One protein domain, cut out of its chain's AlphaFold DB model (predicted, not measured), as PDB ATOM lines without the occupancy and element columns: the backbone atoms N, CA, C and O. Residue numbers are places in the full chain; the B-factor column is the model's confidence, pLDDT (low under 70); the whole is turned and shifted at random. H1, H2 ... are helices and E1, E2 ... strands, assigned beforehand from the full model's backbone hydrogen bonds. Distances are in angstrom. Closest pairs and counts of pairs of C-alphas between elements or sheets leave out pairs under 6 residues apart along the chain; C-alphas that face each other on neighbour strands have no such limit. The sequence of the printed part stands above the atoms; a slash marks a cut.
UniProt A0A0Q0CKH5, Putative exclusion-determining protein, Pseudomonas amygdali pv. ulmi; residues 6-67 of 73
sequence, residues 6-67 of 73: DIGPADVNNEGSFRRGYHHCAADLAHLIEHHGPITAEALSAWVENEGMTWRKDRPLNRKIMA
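What this domain is: This is residues 6 to 67 of the 73 residues of the protein "Putative exclusion-determining protein" of Pseudomonas amygdali pv. ulmi (UniProt A0A0Q0CKH5). Two long helices, H2 and H3, make the long sides of an open, elongated frame with a hollow middle: H3 folds back alongside H2 with a gap between them, and a small two-stranded sheet, E1 and E2, lies at the end away from their link, with the short H1 near it. The printed part has 62 residues, with three named helices and two named strands in the order E1, H1, H2, H3, E2; the sheet is antiparallel and the class is mostly helix. It is only just loose, close to compact, with a radius of gyration of the C-alphas of 13.1 A and spans of 37 by 21 by 17 A.

Where its parts are: Find C-alpha 6 at (155.972, 117.589, 146.672), where E1, residues 6 to 9, begins. H1 is residues 15 to 18. At C-alpha 22, (169.751, 114.492, 150.267), H2 begins and runs 20.3 A to residue 36. H3, residues 41 to 57, runs 21.9 A, with a kink of 34 degrees near residue 48. E2 is residues 63 to 65, ending at C-alpha 65, (160.097, 115.681, 146.457).

How they stand to each other: Look first at E1 and E2, antiparallel at 156 degrees; N 7 and O 64 are within hydrogen-bond range at 2.9 A, as are N 64 and O 8 at 2.8 A. The closest C-alphas of H1 and E2 are those of Phe 18 and Lys 64, 6.9 A apart. H2 and H3 are apart, and so are H1 and H2. In H2 every O i to N i+4 pair is within hydrogen-bond range; in H3, 11 of 13 are, and H1 is too short for such a pair.

The domain as a whole: The farthest C-alphas, those of Asn 13 and Gly 37, are 38.3 A apart. Residues 31 to 37, of which 31 to 36 belong to H2, stand free. The printed part has no cut, and its four links between elements are tight. Mean pLDDT of the printed part is 80.1; look for values under 70 at residues 15 to 24.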
ATOM      1  N   ASP A   6     155.585 116.720 147.771       86.31
ATOM      2  CA  ASP A   6     155.972 117.589 146.672       86.31
ATOM      3  C   ASP A   6     156.098 119.028 147.192       86.31
ATOM      4  O   ASP A   6     155.154 119.572 147.767       86.31
ATOM      5  N   ILE A   7     157.277 119.624 147.017       83.31
ATOM      6  CA  ILE A   7     157.599 120.987 147.465       83.31
ATOM      7  C   ILE A   7     157.794 121.949 146.284       83.31
ATOM      8  O   ILE A   7     158.265 123.072 146.466       83.31
ATOM      9  N   GLY A   8     157.429 121.523 145.071       86.38
ATOM     10  CA  GLY A   8     157.399 122.360 143.876       86.38
ATOM     11  C   GLY A   8     158.251 121.839 142.715       86.38
ATOM     12  O   GLY A   8     158.813 120.745 142.770       86.38
ATOM     13  N   PRO A   9     158.338 122.612 141.620       87.44
ATOM     14  CA  PRO A   9     159.118 122.227 140.450       87.44
ATOM     15  C   PRO A   9     160.622 122.202 140.758       87.44
ATOM     16  O   PRO A   9     161.128 123.048 141.501       87.44
ATOM     17  N   ALA A  10     161.327 121.239 140.165       82.94
ATOM     18  CA  ALA A  10     162.786 121.204 140.090       82.94
ATOM     19  C   ALA A  10     163.248 121.751 138.731       82.94
ATOM     20  O   ALA A  10     162.589 121.540 137.714       82.94
ATOM     21  N   ASP A  11     164.372 122.457 138.731       82.81
ATOM     22  CA  ASP A  11     165.040 122.955 137.531       82.81
ATOM     23  C   ASP A  11     166.065 121.928 137.052       82.81
ATOM     24  O   ASP A  11     167.090 121.681 137.697       82.81
ATOM     25  N   VAL A  12     165.801 121.364 135.874       72.88
ATOM     26  CA  VAL A  12     166.611 120.271 135.354       72.88
ATOM     27  C   VAL A  12     168.028 120.677 134.907       72.88
ATOM     28  O   VAL A  12     168.829 119.834 134.515       72.88
ATOM     29  N   ASN A  13     168.363 121.962 134.966       77.88
ATOM     30  CA  ASN A  13     169.696 122.464 134.641       77.88
ATOM     31  C   ASN A  13     170.482 122.892 135.887       77.88
ATOM     32  O   ASN A  13     171.646 123.268 135.785       77.88
ATOM     33  N   ASN A  14     169.870 122.826 137.072       72.38
ATOM     34  CA  ASN A  14     170.479 123.245 138.326       72.38
ATOM     35  C   ASN A  14     170.581 122.063 139.290       72.38
ATOM     36  O   ASN A  14     169.592 121.696 139.929       72.38
ATOM     37  N   GLU A  15     171.796 121.518 139.443       61.59
ATOM     38  CA  GLU A  15     172.126 120.406 140.350       61.59
ATOM     39  C   GLU A  15     171.545 120.605 141.760       61.59
ATOM     40  O   GLU A  15     170.973 119.684 142.340       61.59
ATOM     41  N   GLY A  16     171.605 121.830 142.291       62.84
ATOM     42  CA  GLY A  16     171.082 122.177 143.613       62.84
ATOM     43  C   GLY A  16     169.562 122.068 143.730       62.84
ATOM     44  O   GLY A  16     169.047 121.819 144.817       62.84
ATOM     45  N   SER A  17     168.835 122.184 142.620       66.88
ATOM     46  CA  SER A  17     167.385 121.989 142.576       66.88
ATOM     47  C   SER A  17     166.989 120.503 142.504       66.88
ATOM     48  O   SER A  17     165.889 120.140 142.923       66.88
ATOM     49  N   PHE A  18     167.908 119.657 142.024       59.88
ATOM     50  CA  PHE A  18     167.791 118.200 141.965       59.88
ATOM     51  C   PHE A  18     168.365 117.476 143.171       59.88
ATOM     52  O   PHE A  18     168.227 116.255 143.253       59.88
ATOM     53  N   ARG A  19     169.055 118.167 144.085       59.97
ATOM     54  CA  ARG A  19     169.466 117.598 145.373       59.97
ATOM     55  C   ARG A  19     168.196 117.342 146.171       59.97
ATOM     56  O   ARG A  19     167.837 118.131 147.036       59.97
ATOM     57  N   ARG A  20     167.497 116.263 145.804       62.66
ATOM     58  CA  ARG A  20     166.212 115.763 146.296       62.66
ATOM     59  C   ARG A  20     166.303 115.616 147.810       62.66
ATOM     60  O   ARG A  20     166.560 114.535 148.268       62.66
ATOM     61  N   GLY A  21     166.273 116.675 148.609       59.41
ATOM     62  CA  GLY A  21     166.463 116.591 150.057       59.41
ATOM     63  C   GLY A  21     167.595 115.667 150.543       59.41
ATOM     64  O   GLY A  21     167.433 115.109 151.609       59.41
ATOM     65  N   TYR A  22     168.706 115.443 149.820       62.66
ATOM     66  CA  TYR A  22     169.751 114.492 150.267       62.66
ATOM     67  C   TYR A  22     170.372 114.961 151.589       62.66
ATOM     68  O   TYR A  22     170.546 114.183 152.520       62.66
ATOM     69  N   HIS A  23     170.607 116.273 151.683       66.69
ATOM     70  CA  HIS A  23     171.007 116.944 152.918       66.69
ATOM     71  C   HIS A  23     169.910 116.897 153.988       66.69
ATOM     72  O   HIS A  23     170.225 116.770 155.163       66.69
ATOM     73  N   HIS A  24     168.630 116.935 153.596       68.75
ATOM     74  CA  HIS A  24     167.514 116.766 154.535       68.75
ATOM     75  C   HIS A  24     167.420 115.324 155.045       68.75
ATOM     76  O   HIS A  24     167.258 115.125 156.232       68.75
ATOM     77  N   CYS A  25     167.609 114.326 154.183       73.06
ATOM     78  CA  CYS A  25     167.650 112.911 154.530       73.06
ATOM     79  C   CYS A  25     168.818 112.618 155.478       73.06
ATOM     80  O   CYS A  25     168.641 111.938 156.478       73.06
ATOM     81  N   ALA A  26     169.999 113.188 155.211       76.25
ATOM     82  CA  ALA A  26     171.139 113.087 156.117       76.25
ATOM     83  C   ALA A  26     170.846 113.731 157.484       76.25
ATOM     84  O   ALA A  26     171.173 113.142 158.512       76.25
ATOM     85  N   ALA A  27     170.196 114.900 157.505       79.44
ATOM     86  CA  ALA A  27     169.769 115.550 158.743       79.44
ATOM     87  C   ALA A  27     168.698 114.735 159.494       79.44
ATOM     88  O   ALA A  27     168.796 114.577 160.706       79.44
ATOM     89  N   ASP A  28     167.724 114.164 158.783       79.25
ATOM     90  CA  ASP A  28     166.661 113.327 159.346       79.25
ATOM     91  C   ASP A  28     167.227 112.018 159.918       79.25
ATOM     92  O   ASP A  28     166.824 111.595 160.997       79.25
ATOM     93  N   LEU A  29     168.200 111.398 159.239       79.88
ATOM     94  CA  LEU A  29     168.927 110.226 159.737       79.88
ATOM     95  C   LEU A  29     169.744 110.559 160.987       79.88
ATOM     96  O   LEU A  29     169.712 109.796 161.948       79.88
ATOM     97  N   ALA A  30     170.452 111.692 160.995       82.19
ATOM     98  CA  ALA A  30     171.205 112.140 162.164       82.19
ATOM     99  C   ALA A  30     170.278 112.381 163.366       82.19
ATOM    100  O   ALA A  30     170.550 111.881 164.455       82.19
ATOM    101  N   HIS A  31     169.149 113.057 163.145       84.12
ATOM    102  CA  HIS A  31     168.123 113.271 164.162       84.12
ATOM    103  C   HIS A  31     167.529 111.944 164.659       84.12
ATOM    104  O   HIS A  31     167.352 111.742 165.858       84.12
ATOM    105  N   LEU A  32     167.262 110.997 163.755       82.81
ATOM    106  CA  LEU A  32     166.761 109.679 164.131       82.81
ATOM    107  C   LEU A  32     167.773 108.921 165.001       82.81
ATOM    108  O   LEU A  32     167.380 108.370 166.022       82.81
ATOM    109  N   ILE A  33     169.061 108.950 164.652       83.62
ATOM    110  CA  ILE A  33     170.124 108.323 165.449       83.62
ATOM    111  C   ILE A  33     170.232 108.967 166.837       83.62
ATOM    112  O   ILE A  33     170.359 108.261 167.837       83.62
ATOM    113  N   GLU A  34     170.150 110.296 166.906       85.56
ATOM    114  CA  GLU A  34     170.231 111.056 168.155       85.56
ATOM    115  C   GLU A  34     169.083 110.722 169.123       85.56
ATOM    116  O   GLU A  34     169.310 110.601 170.326       85.56
ATOM    117  N   HIS A  35     167.862 110.527 168.614       85.06
ATOM    118  CA  HIS A  35     166.668 110.343 169.449       85.06
ATOM    119  C   HIS A  35     166.182 108.896 169.596       85.06
ATOM    120  O   HIS A  35     165.475 108.592 170.558       85.06
ATOM    121  N   HIS A  36     166.524 108.009 168.663       81.69
ATOM    122  CA  HIS A  36     166.045 106.622 168.625       81.69
ATOM    123  C   HIS A  36     167.173 105.585 168.707       81.69
ATOM    124  O   HIS A  36     166.896 104.390 168.796       81.69
ATOM    125  N   GLY A  37     168.432 106.030 168.752       80.44
ATOM    126  CA  GLY A  37     169.592 105.156 168.853       80.44
ATOM    127  C   GLY A  37     170.143 104.712 167.492       80.44
ATOM    128  O   GLY A  37     169.649 105.112 166.437       80.44
ATOM    129  N   PRO A  38     171.224 103.917 167.497       83.31
ATOM    130  CA  PRO A  38     171.951 103.569 166.284       83.31
ATOM    131  C   PRO A  38     171.094 102.762 165.301       83.31
ATOM    132  O   PRO A  38     170.403 101.817 165.674       83.31
ATOM    133  N   ILE A  39     171.203 103.110 164.018       84.06
ATOM    134  CA  ILE A  39     170.592 102.368 162.911       84.06
ATOM    135  C   ILE A  39     171.504 101.190 162.550       84.06
ATOM    136  O   ILE A  39     172.713 101.372 162.384       84.06
ATOM    137  N   THR A  40     170.943  99.987 162.402       86.44
ATOM    138  CA  THR A  40     171.714  98.822 161.943       86.44
ATOM    139  C   THR A  40     172.028  98.919 160.451       86.44
ATOM    140  O   THR A  40     171.275  99.512 159.671       86.44
ATOM    141  N   ALA A  41     173.137  98.310 160.030       85.62
ATOM    142  CA  ALA A  41     173.521  98.283 158.622       85.62
ATOM    143  C   ALA A  41     172.447  97.603 157.759       85.62
ATOM    144  O   ALA A  41     172.158  98.061 156.656       85.62
ATOM    145  N   GLU A  42     171.807  96.556 158.276       88.25
ATOM    146  CA  GLU A  42     170.744  95.818 157.597       88.25
ATOM    147  C   GLU A  42     169.508  96.694 157.370       88.25
ATOM    148  O   GLU A  42     168.969  96.714 156.263       88.25
ATOM    149  N   ALA A  43     169.082  97.461 158.381       85.25
ATOM    150  CA  ALA A  43     167.945  98.372 158.257       85.25
ATOM    151  C   ALA A  43     168.240  99.497 157.258       85.25
ATOM    152  O   ALA A  43     167.387  99.843 156.436       85.25
ATOM    153  N   LEU A  44     169.462 100.043 157.294       85.62
ATOM    154  CA  LEU A  44     169.893 101.072 156.353       85.62
ATOM    155  C   LEU A  44     169.902 100.543 154.916       85.62
ATOM    156  O   LEU A  44     169.323 101.175 154.034       85.62
ATOM    157  N   SER A  45     170.504  99.376 154.689       88.12
ATOM    158  CA  SER A  45     170.556  98.740 153.371       88.12
ATOM    159  C   SER A  45     169.159  98.427 152.840       88.12
ATOM    160  O   SER A  45     168.846  98.793 151.709       88.12
ATOM    161  N   ALA A  46     168.280  97.854 153.669       89.31
ATOM    162  CA  ALA A  46     166.907  97.549 153.275       89.31
ATOM    163  C   ALA A  46     166.124  98.808 152.867       89.31
ATOM    164  O   ALA A  46     165.396  98.792 151.873       89.31
ATOM    165  N   TRP A  47     166.280  99.918 153.593       89.25
ATOM    166  CA  TRP A  47     165.636 101.177 153.222       89.25
ATOM    167  C   TRP A  47     166.210 101.767 151.929       89.25
ATOM    168  O   TRP A  47     165.449 102.205 151.063       89.25
ATOM    169  N   VAL A  48     167.542 101.764 151.782       86.75
ATOM    170  CA  VAL A  48     168.221 102.288 150.588       86.75
ATOM    171  C   VAL A  48     167.766 101.529 149.350       86.75
ATOM    172  O   VAL A  48     167.351 102.164 148.384       86.75
ATOM    173  N   GLU A  49     167.805 100.198 149.371       89.75
ATOM    174  CA  GLU A  49     167.495  99.363 148.204       89.75
ATOM    175  C   GLU A  49     166.025  99.428 147.774       89.75
ATOM    176  O   GLU A  49     165.731  99.215 146.599       89.75
ATOM    177  N   ASN A  50     165.120  99.790 148.687       88.69
ATOM    178  CA  ASN A  50     163.694  99.934 148.410       88.69
ATOM    179  C   ASN A  50     163.301 101.410 148.254       88.69
ATOM    180  O   ASN A  50     163.484 102.012 147.192       88.69
ATOM    181  N   GLU A  51     162.759 102.014 149.315       86.62
ATOM    182  CA  GLU A  51     162.173 103.353 149.256       86.62
ATOM    183  C   GLU A  51     163.174 104.418 148.800       86.62
ATOM    184  O   GLU A  51     162.814 105.285 147.999       86.62
ATOM    185  N   GLY A  52     164.434 104.325 149.237       84.31
ATOM    186  CA  GLY A  52     165.492 105.250 148.838       84.31
ATOM    187  C   GLY A  52     165.761 105.223 147.329       84.31
ATOM    188  O   GLY A  52     165.805 106.273 146.681       84.31
ATOM    189  N   MET A  53     165.899 104.035 146.740       86.00
ATOM    190  CA  MET A  53     166.193 103.871 145.316       86.00
ATOM    191  C   MET A  53     164.993 104.171 144.424       86.00
ATOM    192  O   MET A  53     165.162 104.889 143.433       86.00
ATOM    193  N   THR A  54     163.785 103.746 144.798       86.00
ATOM    194  CA  THR A  54     162.556 104.134 144.089       86.00
ATOM    195  C   THR A  54     162.366 105.644 144.117       86.00
ATOM    196  O   THR A  54     162.078 106.273 143.098       86.00
ATOM    197  N   TRP A  55     162.588 106.279 145.268       83.00
ATOM    198  CA  TRP A  55     162.531 107.730 145.345       83.00
ATOM    199  C   TRP A  55     163.626 108.411 144.524       83.00
ATOM    200  O   TRP A  55     163.360 109.457 143.937       83.00
ATOM    201  N   ARG A  56     164.830 107.840 144.427       78.94
ATOM    202  CA  ARG A  56     165.939 108.405 143.646       78.94
ATOM    203  C   ARG A  56     165.753 108.256 142.136       78.94
ATOM    204  O   ARG A  56     166.128 109.171 141.403       78.94
ATOM    205  N   LYS A  57     165.241 107.119 141.669       82.50
ATOM    206  CA  LYS A  57     165.232 106.756 140.244       82.50
ATOM    207  C   LYS A  57     163.855 106.846 139.601       82.50
ATOM    208  O   LYS A  57     163.754 107.352 138.487       82.50
ATOM    209  N   ASP A  58     162.815 106.446 140.318       84.69
ATOM    210  CA  ASP A  58     161.500 106.207 139.714       84.69
ATOM    211  C   ASP A  58     160.552 107.399 139.901       84.69
ATOM    212  O   ASP A  58     159.544 107.532 139.207       84.69
ATOM    213  N   ARG A  59     160.866 108.309 140.834       83.44
ATOM    214  CA  ARG A  59     160.090 109.543 141.025       83.44
ATOM    215  C   ARG A  59     160.474 110.633 140.011       83.44
ATOM    216  O   ARG A  59     161.668 110.775 139.716       83.44
ATOM    217  N   PRO A  60     159.496 111.445 139.544       84.19
ATOM    218  CA  PRO A  60     159.712 112.465 138.518       84.19
ATOM    219  C   PRO A  60     160.850 113.439 138.848       84.19
ATOM    220  O   PRO A  60     160.855 114.076 139.899       84.19
ATOM    221  N   LEU A  61     161.797 113.581 137.915       78.69
ATOM    222  CA  LEU A  61     162.984 114.442 138.043       78.69
ATOM    223  C   LEU A  61     162.670 115.943 138.026       78.69
ATOM    224  O   LEU A  61     163.446 116.735 138.547       78.69
ATOM    225  N   ASN A  62     161.543 116.337 137.435       84.94
ATOM    226  CA  ASN A  62     161.097 117.727 137.329       84.94
ATOM    227  C   ASN A  62     160.373 118.230 138.593       84.94
ATOM    228  O   ASN A  62     159.812 119.329 138.588       84.94
ATOM    229  N   ARG A  63     160.351 117.438 139.672       84.75
ATOM    230  CA  ARG A  63     159.712 117.779 140.945       84.75
ATOM    231  C   ARG A  63     160.712 117.671 142.088       84.75
ATOM    232  O   ARG A  63     161.466 116.707 142.193       84.75
ATOM    233  N   LYS A  64     160.671 118.645 142.991       82.25
ATOM    234  CA  LYS A  64     161.337 118.574 144.288       82.25
ATOM    235  C   LYS A  64     160.427 117.777 145.213       82.25
ATOM    236  O   LYS A  64     159.334 118.225 145.549       82.25
ATOM    237  N   ILE A  65     160.863 116.586 145.597       82.38
ATOM    238  CA  ILE A  65     160.097 115.681 146.457       82.38
ATOM    239  C   ILE A  65     160.939 115.400 147.698       82.38
ATOM    240  O   ILE A  65     162.102 115.008 147.573       82.38
ATOM    241  N   MET A  66     160.364 115.606 148.885       82.31
ATOM    242  CA  MET A  66     161.005 115.258 150.159       82.31
ATOM    243  C   MET A  66     161.361 113.770 150.188       82.31
ATOM    244  O   MET A  66     160.621 112.948 149.645       82.31
ATOM    245  N   ALA A  67     162.476 113.424 150.829       80.88
ATOM    246  CA  ALA A  67     162.871 112.029 150.991       80.88
ATOM    247  C   ALA A  67     161.774 111.217 151.708       80.88
ATOM    248  O   ALA A  67     161.008 111.783 152.503       80.88
TER     249      ALA A  67